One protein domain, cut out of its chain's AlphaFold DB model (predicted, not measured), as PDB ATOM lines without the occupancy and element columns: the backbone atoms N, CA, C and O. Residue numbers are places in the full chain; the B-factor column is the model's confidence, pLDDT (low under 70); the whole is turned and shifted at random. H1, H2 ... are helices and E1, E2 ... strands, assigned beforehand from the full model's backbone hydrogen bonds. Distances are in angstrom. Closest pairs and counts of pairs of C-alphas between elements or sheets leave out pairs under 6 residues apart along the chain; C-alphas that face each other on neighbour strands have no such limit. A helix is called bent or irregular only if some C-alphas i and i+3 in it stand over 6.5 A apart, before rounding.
ATOM      1  N   ASP A   2     -35.444   7.512  -0.483       65.38
ATOM      2  CA  ASP A   2     -34.057   7.683  -0.013       65.38
ATOM      3  C   ASP A   2     -33.349   8.863  -0.708       65.38
ATOM      4  O   ASP A   2     -32.382   9.402  -0.175       65.38
ATOM      5  N   ASP A   3     -33.899   9.327  -1.836       66.75
ATOM      6  CA  ASP A   3     -33.415  10.461  -2.640       66.75
ATOM      7  C   ASP A   3     -33.451  11.804  -1.891       66.75
ATOM      8  O   ASP A   3     -32.755  12.745  -2.262       66.75
ATOM      9  N   VAL A   4     -34.247  11.902  -0.817       73.50
ATOM     10  CA  VAL A   4     -34.358  13.111   0.021       73.50
ATOM     11  C   VAL A   4     -33.298  13.136   1.140       73.50
ATOM     12  O   VAL A   4     -33.189  14.114   1.877       73.50
ATOM     13  N   ILE A   5     -32.510  12.063   1.294       78.19
ATOM     14  CA  ILE A   5     -31.439  11.949   2.291       78.19
ATOM     15  C   ILE A   5     -30.109  12.325   1.633       78.19
ATOM     16  O   ILE A   5     -29.632  11.613   0.749       78.19
ATOM     17  N   PHE A   6     -29.480  13.409   2.101       79.75
ATOM     18  CA  PHE A   6     -28.249  13.951   1.515       79.75
ATOM     19  C   PHE A   6     -27.139  12.889   1.378       79.75
ATOM     20  O   PHE A   6     -26.644  12.330   2.357       79.75
ATOM     21  N   ALA A   7     -26.752  12.613   0.129       76.38
ATOM     22  CA  ALA A   7     -25.825  11.546  -0.248       76.38
ATOM     23  C   ALA A   7     -24.332  11.913  -0.139       76.38
ATOM     24  O   ALA A   7     -23.492  11.086  -0.483       76.38
ATOM     25  N   GLY A   8     -24.004  13.092   0.404       78.38
ATOM     26  CA  GLY A   8     -22.630  13.578   0.556       78.38
ATOM     27  C   GLY A   8     -22.159  14.439  -0.621       78.38
ATOM     28  O   GLY A   8     -22.757  14.439  -1.695       78.38
ATOM     29  N   SER A   9     -21.078  15.189  -0.415       77.81
ATOM     30  CA  SER A   9     -20.360  15.954  -1.446       77.81
ATOM     31  C   SER A   9     -18.844  15.756  -1.291       77.81
ATOM     32  O   SER A   9     -18.394  15.098  -0.357       77.81
ATOM     33  N   LYS A  10     -18.019  16.349  -2.172       65.31
ATOM     34  CA  LYS A  10     -16.545  16.285  -2.056       65.31
ATOM     35  C   LYS A  10     -15.991  16.873  -0.742       65.31
ATOM     36  O   LYS A  10     -14.843  16.595  -0.416       65.31
ATOM     37  N   THR A  11     -16.774  17.667  -0.008       67.75
ATOM     38  CA  THR A  11     -16.366  18.341   1.240       67.75
ATOM     39  C   THR A  11     -17.182  17.940   2.475       67.75
ATOM     40  O   THR A  11     -16.767  18.267   3.583       67.75
ATOM     41  N   VAL A  12     -18.312  17.228   2.331       73.69
ATOM     42  CA  VAL A  12     -19.201  16.867   3.454       73.69
ATOM     43  C   VAL A  12     -19.651  15.410   3.352       73.69
ATOM     44  O   VAL A  12     -20.109  14.965   2.299       73.69
ATOM     45  N   MET A  13     -19.553  14.670   4.460       74.94
ATOM     46  CA  MET A  13     -19.962  13.264   4.531       74.94
ATOM     47  C   MET A  13     -21.481  13.078   4.329       74.94
ATOM     48  O   MET A  13     -22.266  13.950   4.712       74.94
ATOM     49  N   PRO A  14     -21.916  11.942   3.749       78.69
ATOM     50  CA  PRO A  14     -23.331  11.582   3.657       78.69
ATOM     51  C   PRO A  14     -23.986  11.478   5.039       78.69
ATOM     52  O   PRO A  14     -23.366  11.024   6.000       78.69
ATOM     53  N   VAL A  15     -25.266  11.845   5.127       81.31
ATOM     54  CA  VAL A  15     -26.075  11.682   6.346       81.31
ATOM     55  C   VAL A  15     -27.007  10.477   6.222       81.31
ATOM     56  O   VAL A  15     -27.416  10.096   5.129       81.31
ATOM     57  N   ASN A  16     -27.376   9.882   7.360       80.38
ATOM     58  CA  ASN A  16     -28.184   8.654   7.407       80.38
ATOM     59  C   ASN A  16     -29.674   8.889   7.696       80.38
ATOM     60  O   ASN A  16     -30.450   7.932   7.729       80.38
ATOM     61  N   LYS A  17     -30.086  10.139   7.922       83.06
ATOM     62  CA  LYS A  17     -31.482  10.499   8.184       83.06
ATOM     63  C   LYS A  17     -31.851  11.820   7.521       83.06
ATOM     64  O   LYS A  17     -31.035  12.738   7.490       83.06
ATOM     65  N   ALA A  18     -33.092  11.916   7.065       82.81
ATOM     66  CA  ALA A  18     -33.748  13.174   6.736       82.81
ATOM     67  C   ALA A  18     -34.917  13.372   7.702       82.81
ATOM     68  O   ALA A  18     -35.676  12.439   7.972       82.81
ATOM     69  N   MET A  19     -35.043  14.579   8.245       83.88
ATOM     70  CA  MET A  19     -36.147  14.957   9.119       83.88
ATOM     71  C   MET A  19     -36.801  16.208   8.562       83.88
ATOM     72  O   MET A  19     -36.124  17.205   8.324       83.88
ATOM     73  N   VAL A  20     -38.117  16.153   8.409       86.06
ATOM     74  CA  VAL A  20     -38.943  17.337   8.174       86.06
ATOM     75  C   VAL A  20     -39.736  17.567   9.447       86.06
ATOM     76  O   VAL A  20     -40.516  16.700   9.838       86.06
ATOM     77  N   LYS A  21     -39.500  18.705  10.102       86.69
ATOM     78  CA  LYS A  21     -40.235  19.160  11.286       86.69
ATOM     79  C   LYS A  21     -41.061  20.371  10.878       86.69
ATOM     80  O   LYS A  21     -40.504  21.410  10.538       86.69
ATOM     81  N   LEU A  22     -42.377  20.205  10.865       82.94
ATOM     82  CA  LEU A  22     -43.324  21.295  10.684       82.94
ATOM     83  C   LEU A  22     -43.721  21.804  12.060       82.94
ATOM     84  O   LEU A  22     -44.068  21.019  12.941       82.94
ATOM     85  N   THR A  23     -43.628  23.113  12.233       80.56
ATOM     86  CA  THR A  23     -43.964  23.801  13.473       80.56
ATOM     87  C   THR A  23     -45.212  24.619  13.199       80.56
ATOM     88  O   THR A  23     -45.205  25.452  12.297       80.56
ATOM     89  N   PHE A  24     -46.280  24.330  13.927       76.56
ATOM     90  CA  PHE A  24     -47.582  24.962  13.774       76.56
ATOM     91  C   PHE A  24     -47.847  25.848  14.981       76.56
ATOM     92  O   PHE A  24     -47.560  25.447  16.110       76.56
ATOM     93  N   LEU A  25     -48.387  27.036  14.724       74.38
ATOM     94  CA  LEU A  25     -48.905  27.933  15.745       74.38
ATOM     95  C   LEU A  25     -50.421  27.724  15.832       74.38
ATOM     96  O   LEU A  25     -51.117  27.836  14.827       74.38
ATOM     97  N   ASP A  26     -50.911  27.390  17.017       68.69
ATOM     98  CA  ASP A  26     -52.324  27.296  17.353       68.69
ATOM     99  C   ASP A  26     -52.717  28.534  18.164       68.69
ATOM    100  O   ASP A  26     -52.489  28.609  19.372       68.69
ATOM    101  N   GLU A  27     -53.296  29.522  17.483       63.94
ATOM    102  CA  GLU A  27     -53.724  30.793  18.081       63.94
ATOM    103  C   GLU A  27     -54.951  30.644  19.000       63.94
ATOM    104  O   GLU A  27     -55.342  31.600  19.666       63.94
ATOM    105  N   THR A  28     -55.558  29.453  19.080       59.41
ATOM    106  CA  THR A  28     -56.763  29.203  19.892       59.41
ATOM    107  C   THR A  28     -56.470  28.761  21.330       59.41
ATOM    108  O   THR A  28     -57.398  28.577  22.118       59.41
ATOM    109  N   ARG A  29     -55.194  28.592  21.704       58.75
ATOM    110  CA  ARG A  29     -54.769  28.189  23.056       58.75
ATOM    111  C   ARG A  29     -54.058  29.339  23.773       58.75
ATOM    112  O   ARG A  29     -53.139  29.936  23.225       58.75
ATOM    113  N   GLU A  30     -54.455  29.629  25.011       54.78
ATOM    114  CA  GLU A  30     -53.939  30.773  25.794       54.78
ATOM    115  C   GLU A  30     -52.639  30.489  26.582       54.78
ATOM    116  O   GLU A  30     -52.077  31.402  27.178       54.78
ATOM    117  N   ASP A  31     -52.109  29.261  26.548       54.66
ATOM    118  CA  ASP A  31     -50.883  28.879  27.267       54.66
ATOM    119  C   ASP A  31     -49.659  28.703  26.351       54.66
ATOM    120  O   ASP A  31     -49.777  28.502  25.144       54.66
ATOM    121  N   SER A  32     -48.459  28.669  26.954       53.53
ATOM    122  CA  SER A  32     -47.128  28.473  26.321       53.53
ATOM    123  C   SER A  32     -46.955  27.232  25.411       53.53
ATOM    124  O   SER A  32     -45.887  27.024  24.837       53.53
ATOM    125  N   ALA A  33     -48.012  26.437  25.225       53.88
ATOM    126  CA  ALA A  33     -48.143  25.361  24.247       53.88
ATOM    127  C   ALA A  33     -48.840  25.803  22.937       53.88
ATOM    128  O   ALA A  33     -49.392  24.959  22.229       53.88
ATOM    129  N   GLN A  34     -48.814  27.099  22.600       62.59
ATOM    130  CA  GLN A  34     -49.284  27.616  21.304       62.59
ATOM    131  C   GLN A  34     -48.537  27.014  20.113       62.59
ATOM    132  O   GLN A  34     -49.038  27.042  18.999       62.59
ATOM    133  N   ILE A  35     -47.345  26.457  20.320       71.12
ATOM    134  CA  ILE A  35     -46.547  25.883  19.244       71.12
ATOM    135  C   ILE A  35     -46.509  24.363  19.394       71.12
ATOM    136  O   ILE A  35     -45.978  23.848  20.379       71.12
ATOM    137  N   PHE A  36     -47.022  23.639  18.399       79.56
ATOM    138  CA  PHE A  36     -46.872  22.185  18.313       79.56
ATOM    139  C   PHE A  36     -46.090  21.783  17.068       79.56
ATOM    140  O   PHE A  36     -46.050  22.493  16.063       79.56
ATOM    141  N   THR A  37     -45.427  20.633  17.129       82.50
ATOM    142  CA  THR A  37     -44.550  20.181  16.051       82.50
ATOM    143  C   THR A  37     -44.916  18.791  15.572       82.50
ATOM    144  O   THR A  37     -45.069  17.864  16.365       82.50
ATOM    145  N   ILE A  38     -45.029  18.640  14.255       86.31
ATOM    146  CA  ILE A  38     -45.180  17.346  13.596       86.31
ATOM    147  C   ILE A  38     -43.888  17.069  12.848       86.31
ATOM    148  O   ILE A  38     -43.506  17.824  11.952       86.31
ATOM    149  N   SER A  39     -43.215  15.978  13.203       85.50
ATOM    150  CA  SER A  39     -41.977  15.579  12.538       85.50
ATOM    151  C   SER A  39     -42.127  14.234  11.853       85.50
ATOM    152  O   SER A  39     -42.635  13.276  12.437       85.50
ATOM    153  N   ARG A  40     -41.638  14.150  10.617       87.25
ATOM    154  CA  ARG A  40     -41.431  12.886   9.911       87.25
ATOM    155  C   ARG A  40     -39.938  12.655   9.766       87.25
ATOM    156  O   ARG A  40     -39.232  13.494   9.206       87.25
ATOM    157  N   VAL A  41     -39.478  11.507  10.248       86.00
ATOM    158  CA  VAL A  41     -38.084  11.078  10.147       86.00
ATOM    159  C   VAL A  41     -38.012   9.864   9.231       86.00
ATOM    160  O   VAL A  41     -38.757   8.899   9.394       86.00
ATOM    161  N   ILE A  42     -37.106   9.926   8.258       85.00
ATOM    162  CA  ILE A  42     -36.787   8.825   7.349       85.00
ATOM    163  C   ILE A  42     -35.310   8.487   7.541       85.00
ATOM    164  O   ILE A  42     -34.462   9.382   7.545       85.00
ATOM    165  N   LYS A  43     -35.001   7.199   7.714       82.00
ATOM    166  CA  LYS A  43     -33.638   6.678   7.883       82.00
ATOM    167  C   LYS A  43     -33.265   5.816   6.681       82.00
ATOM    168  O   LYS A  43     -34.072   5.004   6.226       82.00
ATOM    169  N   ARG A  44     -32.040   5.984   6.179       79.38
ATOM    170  CA  ARG A  44     -31.547   5.279   4.987       79.38
ATOM    171  C   ARG A  44     -31.549   3.762   5.233       79.38
ATOM    172  O   ARG A  44     -30.998   3.306   6.230       79.38
ATOM    173  N   GLY A  45     -32.176   2.997   4.337       70.94
ATOM    174  CA  GLY A  45     -32.193   1.527   4.373       70.94
ATOM    175  C   GLY A  45     -33.229   0.863   5.295       70.94
ATOM    176  O   GLY A  45     -33.327  -0.360   5.273       70.94
ATOM    177  N   GLN A  46     -34.019   1.613   6.078       68.00
ATOM    178  CA  GLN A  46     -35.045   1.026   6.965       68.00
ATOM    179  C   GLN A  46     -36.461   0.991   6.366       68.00
ATOM    180  O   GLN A  46     -37.306   0.265   6.879       68.00
ATOM    181  N   GLY A  47     -36.746   1.735   5.289       64.81
ATOM    182  CA  GLY A  47     -38.038   1.706   4.576       64.81
ATOM    183  C   GLY A  47     -39.271   2.152   5.383       64.81
ATOM    184  O   GLY A  47     -40.355   2.290   4.819       64.81
ATOM    185  N   THR A  48     -39.130   2.406   6.684       72.12
ATOM    186  CA  THR A  48     -40.201   2.795   7.601       72.12
ATOM    187  C   THR A  48     -40.135   4.291   7.911       72.12
ATOM    188  O   THR A  48     -39.069   4.872   8.105       72.12
ATOM    189  N   ASN A  49     -41.303   4.938   7.932       80.56
ATOM    190  CA  ASN A  49     -41.438   6.337   8.332       80.56
ATOM    191  C   ASN A  49     -41.722   6.401   9.832       80.56
ATOM    192  O   ASN A  49     -42.705   5.816  10.288       80.56
ATOM    193  N   GLU A  50     -40.911   7.145  10.577       86.62
ATOM    194  CA  GLU A  50     -41.188   7.455  11.979       86.62
ATOM    195  C   GLU A  50     -41.889   8.814  12.070       86.62
ATOM    196  O   GLU A  50     -41.500   9.783  11.408       86.62
ATOM    197  N   TYR A  51     -42.943   8.869  12.880       86.81
ATOM    198  CA  TYR A  51     -43.820  10.020  13.032       86.81
ATOM    199  C   TYR A  51     -43.793  10.497  14.481       86.81
ATOM    200  O   TYR A  51     -43.948   9.691  15.400       86.81
ATOM    201  N   PHE A  52     -43.619  11.801  14.676       86.38
ATOM    202  CA  PHE A  52     -43.551  12.415  15.996       86.38
ATOM    203  C   PHE A  52     -44.528  13.586  16.108       86.38
ATOM    204  O   PHE A  52     -44.645  14.380  15.172       86.38
ATOM    205  N   TYR A  53     -45.178  13.708  17.263       84.25
ATOM    206  CA  TYR A  53     -45.984  14.858  17.670       84.25
ATOM    207  C   TYR A  53     -45.389  15.423  18.962       84.25
ATOM    208  O   TYR A  53     -45.263  14.690  19.939       84.25
ATOM    209  N   ASN A  54     -44.966  16.691  18.961       83.75
ATOM    210  CA  ASN A  54     -44.232  17.318  20.072       83.75
ATOM    211  C   ASN A  54     -43.064  16.455  20.576       83.75
ATOM    212  O   ASN A  54     -42.918  16.203  21.768       83.75
ATOM    213  N   ASP A  55     -42.265  15.956  19.630       79.00
ATOM    214  CA  ASP A  55     -41.109  15.082  19.861       79.00
ATOM    215  C   ASP A  55     -41.429  13.710  20.518       79.00
ATOM    216  O   ASP A  55     -40.513  12.941  20.810       79.00
ATOM    217  N   GLN A  56     -42.709  13.326  20.656       82.19
ATOM    218  CA  GLN A  56     -43.142  11.978  21.062       82.19
ATOM    219  C   GLN A  56     -43.524  11.102  19.864       82.19
ATOM    220  O   GLN A  56     -44.218  11.556  18.955       82.19
ATOM    221  N   LEU A  57     -43.102   9.832  19.869       83.75
ATOM    222  CA  LEU A  57     -43.403   8.870  18.803       83.75
ATOM    223  C   LEU A  57     -44.901   8.511  18.796       83.75
ATOM    224  O   LEU A  57     -45.433   8.044  19.800       83.75
ATOM    225  N   VAL A  58     -45.561   8.665  17.649       85.81
ATOM    226  CA  VAL A  58     -47.003   8.409  17.473       85.81
ATOM    227  C   VAL A  58     -47.271   7.569  16.223       85.81
ATOM    228  O   VAL A  58     -46.439   7.496  15.315       85.81
ATOM    229  N   ARG A  59     -48.435   6.904  16.146       82.31
ATOM    230  CA  ARG A  59     -48.791   6.130  14.946       82.31
ATOM    231  C   ARG A  59     -49.254   7.072  13.841       82.31
ATOM    232  O   ARG A  59     -49.849   8.117  14.089       82.31
ATOM    233  N   TYR A  60     -49.089   6.639  12.593       79.00
ATOM    234  CA  TYR A  60     -49.605   7.385  11.444       79.00
ATOM    235  C   TYR A  60     -51.126   7.615  11.518       79.00
ATOM    236  O   TYR A  60     -51.590   8.679  11.121       79.00
ATOM    237  N   LYS A  61     -51.899   6.658  12.070       77.81
ATOM    238  CA  LYS A  61     -53.354   6.819  12.286       77.81
ATOM    239  C   LYS A  61     -53.654   8.008  13.202       77.81
ATOM    240  O   LYS A  61     -54.599   8.737  12.928       77.81
ATOM    241  N   ASP A  62     -52.830   8.240  14.220       78.94
ATOM    242  CA  ASP A  62     -53.041   9.311  15.194       78.94
ATOM    243  C   ASP A  62     -52.766  10.676  14.558       78.94
ATOM    244  O   ASP A  62     -53.623  11.550  14.620       78.94
ATOM    245  N   ILE A  63     -51.648  10.831  13.831       76.88
ATOM    246  CA  ILE A  63     -51.361  12.064  13.071       76.88
ATOM    247  C   ILE A  63     -52.418  12.309  11.996       76.88
ATOM    248  O   ILE A  63     -52.856  13.440  11.813       76.88
ATOM    249  N   ARG A  64     -52.853  11.261  11.288       73.50
ATOM    250  CA  ARG A  64     -53.894  11.371  10.263       73.50
ATOM    251  C   ARG A  64     -55.234  11.795  10.867       73.50
ATOM    252  O   ARG A  64     -55.901  12.642  10.286       73.50
ATOM    253  N   ASN A  65     -55.616  11.249  12.018       69.06
ATOM    254  CA  ASN A  65     -56.835  11.645  12.722       69.06
ATOM    255  C   ASN A  65     -56.748  13.081  13.248       69.06
ATOM    256  O   ASN A  65     -57.724  13.815  13.146       69.06
ATOM    257  N   LEU A  66     -55.586  13.484  13.769       73.06
ATOM    258  CA  LEU A  66     -55.327  14.844  14.247       73.06
ATOM    259  C   LEU A  66     -55.382  15.847  13.082       73.06
ATOM    260  O   LEU A  66     -56.030  16.881  13.192       73.06
ATOM    261  N   ALA A  67     -54.812  15.492  11.926       69.00
ATOM    262  CA  ALA A  67     -54.912  16.276  10.698       69.00
ATOM    263  C   ALA A  67     -56.369  16.396  10.211       69.00
ATOM    264  O   ALA A  67     -56.826  17.503   9.955       69.00
ATOM    265  N   ILE A  68     -57.141  15.299  10.189       66.81
ATOM    266  CA  ILE A  68     -58.574  15.324   9.832       66.81
ATOM    267  C   ILE A  68     -59.388  16.175  10.822       66.81
ATOM    268  O   ILE A  68     -60.274  16.909  10.399       66.81
ATOM    269  N   GLN A  69     -59.090  16.116  12.126       64.31
ATOM    270  CA  GLN A  69     -59.738  16.964  13.139       64.31
ATOM    271  C   GLN A  69     -59.424  18.449  12.946       64.31
ATOM    272  O   GLN A  69     -60.304  19.278  13.146       64.31
ATOM    273  N   ALA A  70     -58.201  18.770  12.527       63.97
ATOM    274  CA  ALA A  70     -57.787  20.125  12.177       63.97
ATOM    275  C   ALA A  70     -58.282  20.571  10.784       63.97
ATOM    276  O   ALA A  70     -57.953  21.669  10.347       63.97
TER     277      ALA A  70
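Overview. This is residues 2 to 70 of the 796 residues of the protein "Chromosome partition protein Smc" of Mycoplasma hyopneumoniae (UniProt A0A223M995). A long two-stranded hairpin, E1 and E2, makes the backbone of this domain; the shorter E3 and the very short E4 widen it on the E2 side into one twisted sheet, and H1 packs over one face at E3. The unnamed loop of residues 8 to 13 sticks out at one end of the long axis, and the turn between E1 and E2 lies at the other. The printed part has 69 residues, with four named strands and then one named helix along the chain, E1 E2 E3 E4 H1. The sheet has the order E1 - E2 - E3 - E4, all antiparallel, and the class is mixed, helices and strands. The whole is loose, with a radius of gyration of the C-alphas of 15.3 A, and elongated, spanning 49 by 26 by 17 A.

Arrangement. After residues 2 to 16, which hold no named element, E1, residues 17 to 25, forms a hairpin with E2, residues 35 to 43, at 166 degrees; N 20 and O 40 are 3.0 A apart and N 38 and O 22 are 2.9 A apart, within hydrogen-bond range. E2 forms a hairpin with E3, residues 49 to 53, at 165 degrees, with N 41 and O 50 at 2.9 A. E3 forms a hairpin with E4, residues 56 to 58, at 123 degrees, with N 53 and O 56 at 2.9 A. These four strands form a meander, each the antiparallel neighbour of the one before. E1 and E4 are the edge strands and are apart. The sheet is only just strongly twisted, its C-alphas lying up to 4.2 A off the best plane, and its strands' lines turn by 82 degrees from edge to edge. H1, residues 60 to 69, is on the sheet at a height of 10.7 A, over E3 and only just not over E2, on which 2 of its C-alphas fall. On the local plane it runs slantwise to E3 at 38 degrees. The closest C-alphas of E3 and H1, those of Tyr 51 and Tyr 60, are 6.6 A apart. Every O i to N i+4 pair in H1 is within hydrogen-bond range.

Along the chain. E1 begins at C-alpha 17, (-31.482, 10.499, 8.184), and E1 and E2 each measure 25.8 A. E3 measures 13.4 A and E4 6.4 A. H1 measures 14.0 A, is not bent, and ends at C-alpha 69, (-59.738, 16.964, 13.139).

Size, cuts and confidence. The two C-alphas farthest apart, those of Lys 10 and Glu 30, are 48.8 A apart. The printed part has no cut. The link from E1 to E2 is short, and the other three are tight. Mean pLDDT of the printed part is 75.4, and 20 residues are under 70, among them residues 26 to 34 and 67 to 70.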